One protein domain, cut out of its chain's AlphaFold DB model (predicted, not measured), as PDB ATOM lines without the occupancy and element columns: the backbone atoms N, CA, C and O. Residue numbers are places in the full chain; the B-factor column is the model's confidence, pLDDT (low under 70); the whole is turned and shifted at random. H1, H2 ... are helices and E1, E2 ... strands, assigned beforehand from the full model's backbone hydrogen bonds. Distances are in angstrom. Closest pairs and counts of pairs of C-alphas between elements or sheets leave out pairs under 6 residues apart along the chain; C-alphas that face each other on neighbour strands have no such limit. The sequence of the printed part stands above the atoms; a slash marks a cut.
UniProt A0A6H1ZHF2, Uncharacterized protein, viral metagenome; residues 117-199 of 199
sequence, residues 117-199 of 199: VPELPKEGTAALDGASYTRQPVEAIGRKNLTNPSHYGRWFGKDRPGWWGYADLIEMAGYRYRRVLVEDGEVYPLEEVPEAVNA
ATOM      1  N   VAL A 117       8.760 -28.558 -21.258       54.25
ATOM      2  CA  VAL A 117      10.175 -28.172 -21.228       54.25
ATOM      3  C   VAL A 117      10.713 -28.044 -22.660       54.25
ATOM      4  O   VAL A 117      10.515 -28.971 -23.444       54.25
ATOM      5  N   PRO A 118      11.368 -26.925 -23.033       50.25
ATOM      6  CA  PRO A 118      11.782 -26.673 -24.412       50.25
ATOM      7  C   PRO A 118      12.632 -27.811 -24.996       50.25
ATOM      8  O   PRO A 118      13.590 -28.280 -24.373       50.25
ATOM      9  N   GLU A 119      12.282 -28.248 -26.211       48.66
ATOM     10  CA  GLU A 119      13.102 -29.172 -26.995       48.66
ATOM     11  C   GLU A 119      14.429 -28.488 -27.356       48.66
ATOM     12  O   GLU A 119      14.442 -27.378 -27.892       48.66
ATOM     13  N   LEU A 120      15.560 -29.142 -27.064       53.69
ATOM     14  CA  LEU A 120      16.847 -28.722 -27.620       53.69
ATOM     15  C   LEU A 120      16.905 -29.089 -29.116       53.69
ATOM     16  O   LEU A 120      16.210 -30.018 -29.541       53.69
ATOM     17  N   PRO A 121      17.738 -28.402 -29.920       50.56
ATOM     18  CA  PRO A 121      17.938 -28.730 -31.329       50.56
ATOM     19  C   PRO A 121      18.268 -30.218 -31.533       50.56
ATOM     20  O   PRO A 121      19.065 -30.793 -30.798       50.56
ATOM     21  N   LYS A 122      17.658 -30.841 -32.550       54.91
ATOM     22  CA  LYS A 122      17.796 -32.281 -32.856       54.91
ATOM     23  C   LYS A 122      19.164 -32.677 -33.431       54.91
ATOM     24  O   LYS A 122      19.421 -33.861 -33.629       54.91
ATOM     25  N   GLU A 123      20.039 -31.720 -33.721       48.78
ATOM     26  CA  GLU A 123      21.383 -32.004 -34.225       48.78
ATOM     27  C   GLU A 123      22.300 -32.428 -33.066       48.78
ATOM     28  O   GLU A 123      22.612 -31.635 -32.184       48.78
ATOM     29  N   GLY A 124      22.705 -33.705 -33.052       54.66
ATOM     30  CA  GLY A 124      23.619 -34.280 -32.049       54.66
ATOM     31  C   GLY A 124      22.975 -35.178 -30.981       54.66
ATOM     32  O   GLY A 124      23.677 -35.714 -30.128       54.66
ATOM     33  N   THR A 125      21.658 -35.405 -31.024       52.59
ATOM     34  CA  THR A 125      20.924 -36.142 -29.975       52.59
ATOM     35  C   THR A 125      21.079 -37.667 -30.005       52.59
ATOM     36  O   THR A 125      20.852 -38.298 -28.973       52.59
ATOM     37  N   ALA A 126      21.519 -38.256 -31.123       54.97
ATOM     38  CA  ALA A 126      21.619 -39.712 -31.292       54.97
ATOM     39  C   ALA A 126      22.642 -40.381 -30.351       54.97
ATOM     40  O   ALA A 126      22.417 -41.498 -29.894       54.97
ATOM     41  N   ALA A 127      23.735 -39.691 -30.000       58.16
ATOM     42  CA  ALA A 127      24.704 -40.195 -29.019       58.16
ATOM     43  C   ALA A 127      24.142 -40.199 -27.581       58.16
ATOM     44  O   ALA A 127      24.622 -40.925 -26.715       58.16
ATOM     45  N   LEU A 128      23.103 -39.400 -27.326       61.06
ATOM     46  CA  LEU A 128      22.522 -39.179 -26.000       61.06
ATOM     47  C   LEU A 128      21.279 -40.037 -25.741       61.06
ATOM     48  O   LEU A 128      20.876 -40.181 -24.589       61.06
ATOM     49  N   ASP A 129      20.703 -40.648 -26.780       58.47
ATOM     50  CA  ASP A 129      19.632 -41.647 -26.650       58.47
ATOM     51  C   ASP A 129      20.114 -42.949 -25.977       58.47
ATOM     52  O   ASP A 129      19.310 -43.716 -25.442       58.47
ATOM     53  N   GLY A 130      21.433 -43.173 -25.933       67.00
ATOM     54  CA  GLY A 130      22.061 -44.293 -25.231       67.00
ATOM     55  C   GLY A 130      22.179 -44.118 -23.713       67.00
ATOM     56  O   GLY A 130      22.502 -45.081 -23.020       67.00
ATOM     57  N   ALA A 131      21.910 -42.923 -23.168       77.44
ATOM     58  CA  ALA A 131      22.052 -42.679 -21.735       77.44
ATOM     59  C   ALA A 131      21.054 -43.527 -20.928       77.44
ATOM     60  O   ALA A 131      19.832 -43.433 -21.095       77.44
ATOM     61  N   SER A 132      21.595 -44.352 -20.033       85.88
ATOM     62  CA  SER A 132      20.811 -45.144 -19.095       85.88
ATOM     63  C   SER A 132      20.615 -44.377 -17.800       85.88
ATOM     64  O   SER A 132      21.498 -43.661 -17.330       85.88
ATOM     65  N   TYR A 133      19.439 -44.540 -17.210       88.25
ATOM     66  CA  TYR A 133      19.104 -43.946 -15.929       88.25
ATOM     67  C   TYR A 133      18.648 -45.031 -14.971       88.25
ATOM     68  O   TYR A 133      18.045 -46.027 -15.370       88.25
ATOM     69  N   THR A 134      18.887 -44.797 -13.690       90.06
ATOM     70  CA  THR A 134      18.199 -45.487 -12.603       90.06
ATOM     71  C   THR A 134      17.233 -44.508 -11.949       90.06
ATOM     72  O   THR A 134      17.516 -43.314 -11.830       90.06
ATOM     73  N   ARG A 135      16.061 -44.999 -11.552       89.44
ATOM     74  CA  ARG A 135      15.024 -44.216 -10.866       89.44
ATOM     75  C   ARG A 135      14.860 -44.693  -9.430       89.44
ATOM     76  O   ARG A 135      14.777 -45.902  -9.208       89.44
ATOM     77  N   GLN A 136      14.722 -43.745  -8.506       90.69
ATOM     78  CA  GLN A 136      14.470 -43.961  -7.081       90.69
ATOM     79  C   GLN A 136      13.418 -42.960  -6.567       90.69
ATOM     80  O   GLN A 136      13.489 -41.791  -6.942       90.69
ATOM     81  N   PRO A 137      12.447 -43.352  -5.724       88.88
ATOM     82  CA  PRO A 137      11.566 -42.389  -5.055       88.88
ATOM     83  C   PRO A 137      12.377 -41.411  -4.191       88.88
ATOM     84  O   PRO A 137      13.281 -41.842  -3.478       88.88
ATOM     85  N   VAL A 138      12.057 -40.116  -4.215       86.06
ATOM     86  CA  VAL A 138      12.783 -39.075  -3.448       86.06
ATOM     87  C   VAL A 138      12.741 -39.353  -1.942       86.06
ATOM     88  O   VAL A 138      13.730 -39.140  -1.246       86.06
ATOM     89  N   GLU A 139      11.622 -39.886  -1.453       85.38
ATOM     90  CA  GLU A 139      11.421 -40.241  -0.042       85.38
ATOM     91  C   GLU A 139      12.185 -41.506   0.382       85.38
ATOM     92  O   GLU A 139      12.395 -41.753   1.569       85.38
ATOM     93  N   ALA A 140      12.615 -42.325  -0.578       81.56
ATOM     94  CA  ALA A 140      13.303 -43.571  -0.301       81.56
ATOM     95  C   ALA A 140      14.814 -43.336  -0.191       81.56
ATOM     96  O   ALA A 140      15.450 -42.889  -1.141       81.56
ATOM     97  N   ILE A 141      15.422 -43.715   0.935       73.62
ATOM     98  CA  ILE A 141      16.877 -43.650   1.139       73.62
ATOM     99  C   ILE A 141      17.493 -45.037   0.888       73.62
ATOM    100  O   ILE A 141      16.984 -46.052   1.362       73.62
ATOM    101  N   GLY A 142      18.610 -45.087   0.156       69.88
ATOM    102  CA  GLY A 142      19.432 -46.295  -0.011       69.88
ATOM    103  C   GLY A 142      19.214 -47.103  -1.300       69.88
ATOM    104  O   GLY A 142      18.210 -46.973  -1.995       69.88
ATOM    105  N   ARG A 143      20.190 -47.975  -1.608       68.25
ATOM    106  CA  ARG A 143      20.321 -48.658  -2.912       68.25
ATOM    107  C   ARG A 143      19.188 -49.642  -3.264       68.25
ATOM    108  O   ARG A 143      19.014 -49.992  -4.422       68.25
ATOM    109  N   LYS A 144      18.397 -50.078  -2.277       75.38
ATOM    110  CA  LYS A 144      17.353 -51.109  -2.444       75.38
ATOM    111  C   LYS A 144      16.128 -50.649  -3.242       75.38
ATOM    112  O   LYS A 144      15.358 -51.488  -3.684       75.38
ATOM    113  N   ASN A 145      15.952 -49.339  -3.411       79.00
ATOM    114  CA  ASN A 145      14.800 -48.753  -4.099       79.00
ATOM    115  C   ASN A 145      15.149 -48.224  -5.497       79.00
ATOM    116  O   ASN A 145      14.349 -47.499  -6.091       79.00
ATOM    117  N   LEU A 146      16.343 -48.551  -6.007       83.50
ATOM    118  CA  LEU A 146      16.690 -48.252  -7.388       83.50
ATOM    119  C   LEU A 146      16.063 -49.281  -8.319       83.50
ATOM    120  O   LEU A 146      16.119 -50.489  -8.105       83.50
ATOM    121  N   THR A 147      15.474 -48.763  -9.381       85.94
ATOM    122  CA  THR A 147      15.066 -49.560 -10.534       85.94
ATOM    123  C   THR A 147      16.283 -50.004 -11.342       85.94
ATOM    124  O   THR A 147      17.320 -49.335 -11.333       85.94
ATOM    125  N   ASN A 148      16.139 -51.109 -12.080       87.06
ATOM    126  CA  ASN A 148      17.141 -51.516 -13.063       87.06
ATOM    127  C   ASN A 148      17.385 -50.378 -14.064       87.06
ATOM    128  O   ASN A 148      16.408 -49.725 -14.467       87.06
ATOM    129  N   PRO A 149      18.639 -50.181 -14.510       86.94
ATOM    130  CA  PRO A 149      18.950 -49.209 -15.539       86.94
ATOM    131  C   PRO A 149      18.018 -49.379 -16.724       86.94
ATOM    132  O   PRO A 149      17.743 -50.490 -17.182       86.94
ATOM    133  N   SER A 150      17.454 -48.274 -17.173       84.44
ATOM    134  CA  SER A 150      16.584 -48.260 -18.333       84.44
ATOM    135  C   SER A 150      16.843 -47.001 -19.129       84.44
ATOM    136  O   SER A 150      17.124 -45.938 -18.570       84.44
ATOM    137  N   HIS A 151      16.698 -47.119 -20.445       79.06
ATOM    138  CA  HIS A 151      16.603 -45.948 -21.300       79.06
ATOM    139  C   HIS A 151      15.400 -45.110 -20.876       79.06
ATOM    140  O   HIS A 151      14.331 -45.648 -20.566       79.06
ATOM    141  N   TYR A 152      15.563 -43.789 -20.910       71.44
ATOM    142  CA  TYR A 152      14.528 -42.838 -20.503       71.44
ATOM    143  C   TYR A 152      13.189 -43.096 -21.228       71.44
ATOM    144  O   TYR A 152      12.119 -42.986 -20.626       71.44
ATOM    145  N   GLY A 153      13.241 -43.511 -22.504       71.00
ATOM    146  CA  GLY A 153      12.057 -43.751 -23.332       71.00
ATOM    147  C   GLY A 153      11.143 -44.850 -22.790       71.00
ATOM    148  O   GLY A 153       9.955 -44.882 -23.107       71.00
ATOM    149  N   ARG A 154      11.658 -45.714 -21.906       76.69
ATOM    150  CA  ARG A 154      10.859 -46.721 -21.200       76.69
ATOM    151  C   ARG A 154       9.840 -46.098 -20.244       76.69
ATOM    152  O   ARG A 154       8.772 -46.668 -20.055       76.69
ATOM    153  N   TRP A 155      10.176 -44.973 -19.618       73.31
ATOM    154  CA  TRP A 155       9.316 -44.329 -18.622       73.31
ATOM    155  C   TRP A 155       8.494 -43.188 -19.211       73.31
ATOM    156  O   TRP A 155       7.377 -42.954 -18.762       73.31
ATOM    157  N   PHE A 156       9.027 -42.510 -20.229       68.81
ATOM    158  CA  PHE A 156       8.466 -41.251 -20.727       68.81
ATOM    159  C   PHE A 156       8.044 -41.295 -22.196       68.81
ATOM    160  O   PHE A 156       7.571 -40.302 -22.741       68.81
ATOM    161  N   GLY A 157       8.176 -42.449 -22.855       69.06
ATOM    162  CA  GLY A 157       7.820 -42.591 -24.261       69.06
ATOM    163  C   GLY A 157       8.722 -41.757 -25.175       69.06
ATOM    164  O   GLY A 157       9.939 -41.717 -24.995       69.06
ATOM    165  N   LYS A 158       8.131 -41.136 -26.202       63.34
ATOM    166  CA  LYS A 158       8.865 -40.392 -27.243       63.34
ATOM    167  C   LYS A 158       9.126 -38.925 -26.887       63.34
ATOM    168  O   LYS A 158      10.022 -38.324 -27.473       63.34
ATOM    169  N   ASP A 159       8.396 -38.383 -25.919       63.50
ATOM    170  CA  ASP A 159       8.405 -36.959 -25.599       63.50
ATOM    171  C   ASP A 159       9.430 -36.686 -24.493       63.50
ATOM    172  O   ASP A 159       9.091 -36.563 -23.314       63.50
ATOM    173  N   ARG A 160      10.719 -36.642 -24.864       67.94
ATOM    174  CA  ARG A 160      11.773 -36.190 -23.946       67.94
ATOM    175  C   ARG A 160      12.168 -34.743 -24.193       67.94
ATOM    176  O   ARG A 160      12.447 -34.370 -25.333       67.94
ATOM    177  N   PRO A 161      12.354 -33.958 -23.125       68.62
ATOM    178  CA  PRO A 161      13.126 -32.737 -23.224       68.62
ATOM    179  C   PRO A 161      14.543 -33.016 -23.738       68.62
ATOM    180  O   PRO A 161      15.206 -33.977 -23.327       68.62
ATOM    181  N   GLY A 162      15.035 -32.164 -24.636       67.69
ATOM    182  CA  GLY A 162      16.326 -32.388 -25.291       67.69
ATOM    183  C   GLY A 162      17.523 -32.378 -24.330       67.69
ATOM    184  O   GLY A 162      18.530 -33.025 -24.604       67.69
ATOM    185  N   TRP A 163      17.399 -31.716 -23.173       72.31
ATOM    186  CA  TRP A 163      18.451 -31.622 -22.154       72.31
ATOM    187  C   TRP A 163      18.627 -32.898 -21.320       72.31
ATOM    188  O   TRP A 163      19.605 -33.006 -20.586       72.31
ATOM    189  N   TRP A 164      17.719 -33.874 -21.433       74.31
ATOM    190  CA  TRP A 164      17.711 -35.041 -20.548       74.31
ATOM    191  C   TRP A 164      19.027 -35.806 -20.577       74.31
ATOM    192  O   TRP A 164      19.606 -36.030 -19.528       74.31
ATOM    193  N   GLY A 165      19.542 -36.129 -21.768       73.75
ATOM    194  CA  GLY A 165      20.779 -36.902 -21.913       73.75
ATOM    195  C   GLY A 165      22.038 -36.198 -21.398       73.75
ATOM    196  O   GLY A 165      23.094 -36.820 -21.350       73.75
ATOM    197  N   TYR A 166      21.935 -34.923 -21.013       78.88
ATOM    198  CA  TYR A 166      23.028 -34.139 -20.439       78.88
ATOM    199  C   TYR A 166      22.945 -34.015 -18.916       78.88
ATOM    200  O   TYR A 166      23.917 -33.595 -18.299       78.88
ATOM    201  N   ALA A 167      21.808 -34.347 -18.301       83.19
ATOM    202  CA  ALA A 167      21.632 -34.211 -16.864       83.19
ATOM    203  C   ALA A 167      22.057 -35.492 -16.135       83.19
ATOM    204  O   ALA A 167      21.533 -36.578 -16.407       83.19
ATOM    205  N   ASP A 168      22.966 -35.344 -15.172       86.44
ATOM    206  CA  ASP A 168      23.414 -36.440 -14.304       86.44
ATOM    207  C   ASP A 168      22.372 -36.786 -13.236       86.44
ATOM    208  O   ASP A 168      22.195 -37.950 -12.869       86.44
ATOM    209  N   LEU A 169      21.633 -35.771 -12.779       87.00
ATOM    210  CA  LEU A 169      20.592 -35.879 -11.769       87.00
ATOM    211  C   LEU A 169      19.358 -35.089 -12.196       87.00
ATOM    212  O   LEU A 169      19.449 -33.915 -12.548       87.00
ATOM    213  N   ILE A 170      18.192 -35.723 -12.110       86.12
ATOM    214  CA  ILE A 170      16.901 -35.082 -12.370       86.12
ATOM    215  C   ILE A 170      15.959 -35.448 -11.236       86.12
ATOM    216  O   ILE A 170      15.803 -36.625 -10.917       86.12
ATOM    217  N   GLU A 171      15.308 -34.458 -10.637       87.69
ATOM    218  CA  GLU A 171      14.272 -34.680  -9.631       87.69
ATOM    219  C   GLU A 171      12.947 -34.125 -10.130       87.69
ATOM    220  O   GLU A 171      12.818 -32.935 -10.408       87.69
ATOM    221  N   MET A 172      11.953 -34.995 -10.261       82.06
ATOM    222  CA  MET A 172      10.613 -34.596 -10.674       82.06
ATOM    223  C   MET A 172       9.580 -35.636 -10.262       82.06
ATOM    224  O   MET A 172       9.882 -36.827 -10.170       82.06
ATOM    225  N   ALA A 173       8.351 -35.169 -10.029       80.00
ATOM    226  CA  ALA A 173       7.193 -36.011  -9.728       80.00
ATOM    227  C   ALA A 173       7.441 -37.052  -8.610       80.00
ATOM    228  O   ALA A 173       6.978 -38.186  -8.677       80.00
ATOM    229  N   GLY A 174       8.200 -36.665  -7.578       83.00
ATOM    230  CA  GLY A 174       8.515 -37.533  -6.436       83.00
ATOM    231  C   GLY A 174       9.594 -38.585  -6.706       83.00
ATOM    232  O   GLY A 174       9.845 -39.427  -5.844       83.00
ATOM    233  N   TYR A 175      10.267 -38.533  -7.857       86.69
ATOM    234  CA  TYR A 175      11.369 -39.422  -8.205       86.69
ATOM    235  C   TYR A 175      12.656 -38.663  -8.503       86.69
ATOM    236  O   TYR A 175      12.659 -37.562  -9.050       86.69
ATOM    237  N   ARG A 176      13.758 -39.322  -8.167       89.44
ATOM    238  CA  ARG A 176      15.123 -38.959  -8.498       89.44
ATOM    239  C   ARG A 176      15.635 -39.920  -9.566       89.44
ATOM    240  O   ARG A 176      15.622 -41.137  -9.373       89.44
ATOM    241  N   TYR A 177      16.097 -39.366 -10.673       89.50
ATOM    242  CA  TYR A 177      16.696 -40.075 -11.792       89.50
ATOM    243  C   TYR A 177      18.184 -39.772 -11.795       89.50
ATOM    244  O   TYR A 177      18.571 -38.605 -11.826       89.50
ATOM    245  N   ARG A 178      19.007 -40.814 -11.745       90.69
ATOM    246  CA  ARG A 178      20.462 -40.694 -11.837       90.69
ATOM    247  C   ARG A 178      20.939 -41.349 -13.110       90.69
ATOM    248  O   ARG A 178      20.587 -42.505 -13.365       90.69
ATOM    249  N   ARG A 179      21.719 -40.612 -13.891       88.62
ATOM    250  CA  ARG A 179      22.387 -41.159 -15.064       88.62
ATOM    251  C   ARG A 179      23.417 -42.185 -14.598       88.62
ATOM    252  O   ARG A 179      24.107 -41.982 -13.599       88.62
ATOM    253  N   VAL A 180      23.476 -43.308 -15.295       89.12
ATOM    254  CA  VAL A 180      24.405 -44.403 -15.019       89.12
ATOM    255  C   VAL A 180      25.070 -44.843 -16.314       89.12
ATOM    256  O   VAL A 180      24.468 -44.775 -17.391       89.12
ATOM    257  N   LEU A 181      26.304 -45.308 -16.192       84.81
ATOM    258  CA  LEU A 181      26.995 -46.042 -17.235       84.81
ATOM    259  C   LEU A 181      26.686 -47.531 -17.050       84.81
ATOM    260  O   LEU A 181      26.687 -48.028 -15.923       84.81
ATOM    261  N   VAL A 182      26.364 -48.220 -18.142       82.44
ATOM    262  CA  VAL A 182      26.130 -49.666 -18.134       82.44
ATOM    263  C   VAL A 182      27.130 -50.304 -19.084       82.44
ATOM    264  O   VAL A 182      27.022 -50.113 -20.293       82.44
ATOM    265  N   GLU A 183      28.081 -51.049 -18.533       81.50
ATOM    266  CA  GLU A 183      29.115 -51.780 -19.274       81.50
ATOM    267  C   GLU A 183      29.105 -53.234 -18.811       81.50
ATOM    268  O   GLU A 183      28.998 -53.501 -17.619       81.50
ATOM    269  N   ASP A 184      29.102 -54.178 -19.756       83.88
ATOM    270  CA  ASP A 184      29.063 -55.628 -19.496       83.88
ATOM    271  C   ASP A 184      27.956 -56.103 -18.526       83.88
ATOM    272  O   ASP A 184      28.039 -57.158 -17.901       83.88
ATOM    273  N   GLY A 185      26.863 -55.337 -18.433       78.69
ATOM    274  CA  GLY A 185      25.741 -55.608 -17.529       78.69
ATOM    275  C   GLY A 185      25.940 -55.106 -16.094       78.69
ATOM    276  O   GLY A 185      25.018 -55.231 -15.283       78.69
ATOM    277  N   GLU A 186      27.085 -54.500 -15.785       79.88
ATOM    278  CA  GLU A 186      27.344 -53.796 -14.531       79.88
ATOM    279  C   GLU A 186      26.914 -52.326 -14.615       79.88
ATOM    280  O   GLU A 186      26.832 -51.736 -15.690       79.88
ATOM    281  N   VAL A 187      26.572 -51.738 -13.464       82.50
ATOM    282  CA  VAL A 187      26.000 -50.387 -13.369       82.50
ATOM    283  C   VAL A 187      26.926 -49.499 -12.564       82.50
ATOM    284  O   VAL A 187      27.063 -49.686 -11.353       82.50
ATOM    285  N   TYR A 188      27.484 -48.487 -13.217       80.19
ATOM    286  CA  TYR A 188      28.400 -47.535 -12.604       80.19
ATOM    287  C   TYR A 188      27.736 -46.156 -12.495       80.19
ATOM    288  O   TYR A 188      27.166 -45.656 -13.474       80.19
ATOM    289  N   PRO A 189      27.758 -45.510 -11.317       80.38
ATOM    290  CA  PRO A 189      27.389 -44.106 -11.223       80.38
ATOM    291  C   PRO A 189      28.440 -43.254 -11.948       80.38
ATOM    292  O   PRO A 189      29.633 -43.518 -11.843       80.38
ATOM    293  N   LEU A 190      28.005 -42.214 -12.668       73.88
ATOM    294  CA  LEU A 190      28.913 -41.362 -13.456       73.88
ATOM    295  C   LEU A 190      29.981 -40.632 -12.623       73.88
ATOM    296  O   LEU A 190      31.017 -40.262 -13.158       73.88
ATOM    297  N   GLU A 191      29.748 -40.441 -11.323       70.06
ATOM    298  CA  GLU A 191      30.718 -39.828 -10.404       70.06
ATOM    299  C   GLU A 191      31.868 -40.779 -10.016       70.06
ATOM    300  O   GLU A 191      32.896 -40.324  -9.524       70.06
ATOM    301  N   GLU A 192      31.715 -42.090 -10.240       59.53
ATOM    302  CA  GLU A 192      32.685 -43.127  -9.858       59.53
ATOM    303  C   GLU A 192      33.232 -43.879 -11.082       59.53
ATOM    304  O   GLU A 192      33.571 -45.053 -10.960       59.53
ATOM    305  N   VAL A 193      33.300 -43.259 -12.269       54.88
ATOM    306  CA  VAL A 193      33.927 -43.923 -13.426       54.88
ATOM    307  C   VAL A 193      35.421 -44.093 -13.120       54.88
ATOM    308  O   VAL A 193      36.128 -43.088 -13.000       54.88
ATOM    309  N   PRO A 194      35.930 -45.328 -12.958       51.38
ATOM    310  CA  PRO A 194      37.353 -45.527 -12.743       51.38
ATOM    311  C   PRO A 194      38.112 -45.070 -13.996       51.38
ATOM    312  O   PRO A 194      37.720 -45.396 -15.115       51.38
ATOM    313  N   GLU A 195      39.220 -44.339 -13.817       52.72
ATOM    314  CA  GLU A 195      40.062 -43.795 -14.906       52.72
ATOM    315  C   GLU A 195      40.478 -44.839 -15.965       52.72
ATOM    316  O   GLU A 195      40.839 -44.479 -17.082       52.72
ATOM    317  N   ALA A 196      40.385 -46.132 -15.642       52.97
ATOM    318  CA  ALA A 196      40.712 -47.250 -16.520       52.97
ATOM    319  C   ALA A 196      39.781 -47.434 -17.739       52.97
ATOM    320  O   ALA A 196      40.136 -48.198 -18.630       52.97
ATOM    321  N   VAL A 197      38.622 -46.764 -17.803       52.16
ATOM    322  CA  VAL A 197      37.635 -46.933 -18.898       52.16
ATOM    323  C   VAL A 197      37.852 -45.946 -20.064       52.16
ATOM    324  O   VAL A 197      37.275 -46.101 -21.133       52.16
ATOM    325  N   ASN A 198      38.734 -44.951 -19.908       46.94
ATOM    326  CA  ASN A 198      39.040 -43.957 -20.952       46.94
ATOM    327  C   ASN A 198      40.327 -44.254 -21.756       46.94
ATOM    328  O   ASN A 198      40.846 -43.348 -22.413       46.94
ATOM    329  N   ALA A 199      40.867 -45.478 -21.678       44.16
ATOM    330  CA  ALA A 199      42.103 -45.892 -22.356       44.16
ATOM    331  C   ALA A 199      41.847 -46.648 -23.667       44.16
ATOM    332  O   ALA A 199      40.958 -47.527 -23.684       44.16
TER     333      ALA A 199
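Overview. This is residues 117 to 199 of the 199 residues of an uncharacterized protein of viral metagenome (UniProt A0A6H1ZHF2). Little regular structure is here: look for a small, strongly twisted sheet built on the long strand E3, with long loops and two tiny helices off the sheet. The 83 printed residues include E1, H1, E2, E3, E4 and H2 in that order, a mixed class with only 31 residues in named elements. The branched sheet is antiparallel; the whole is compact, with radius of gyration 13.4 A and spans of 38 by 32 by 18 A.

Arrangement. Start at E3, residues 175 to 183. On one side is antiparallel E1, residues 132 to 137, with N 134 and O 178 2.9 A apart, within hydrogen-bond range. On the other side are E2, residues 169 to 172, and E4, residues 186 to 189; look for N 170 and O 177, 2.9 A, and N 181 and O 188, 2.9 A, within the same range. E2, E3 and E4 form a meander, two successive antiparallel hairpins. H1, residues 153 to 156, and H2, residues 195 to 198, are not on the sheet and too short for an O i to N i+4 pair.

Along the chain. Find C-alpha 132 at (20.811, -45.144, -19.095), where E1 begins its 17.0 A. E3 runs 24.3 A from C-alpha 175 at (11.369, -39.422, -8.205). H2 ends at C-alpha 198, (39.040, -43.957, -20.952).

Size, cuts and confidence. The farthest C-alphas, of Ala 173 and Ala 199, are 38.4 A apart. The printed part has no cut; links E1 to H1 and H1 to E2 are long. Confidence is under 70 in residues 117 to 130, 142 to 143, 156 to 162 and 192 to 199.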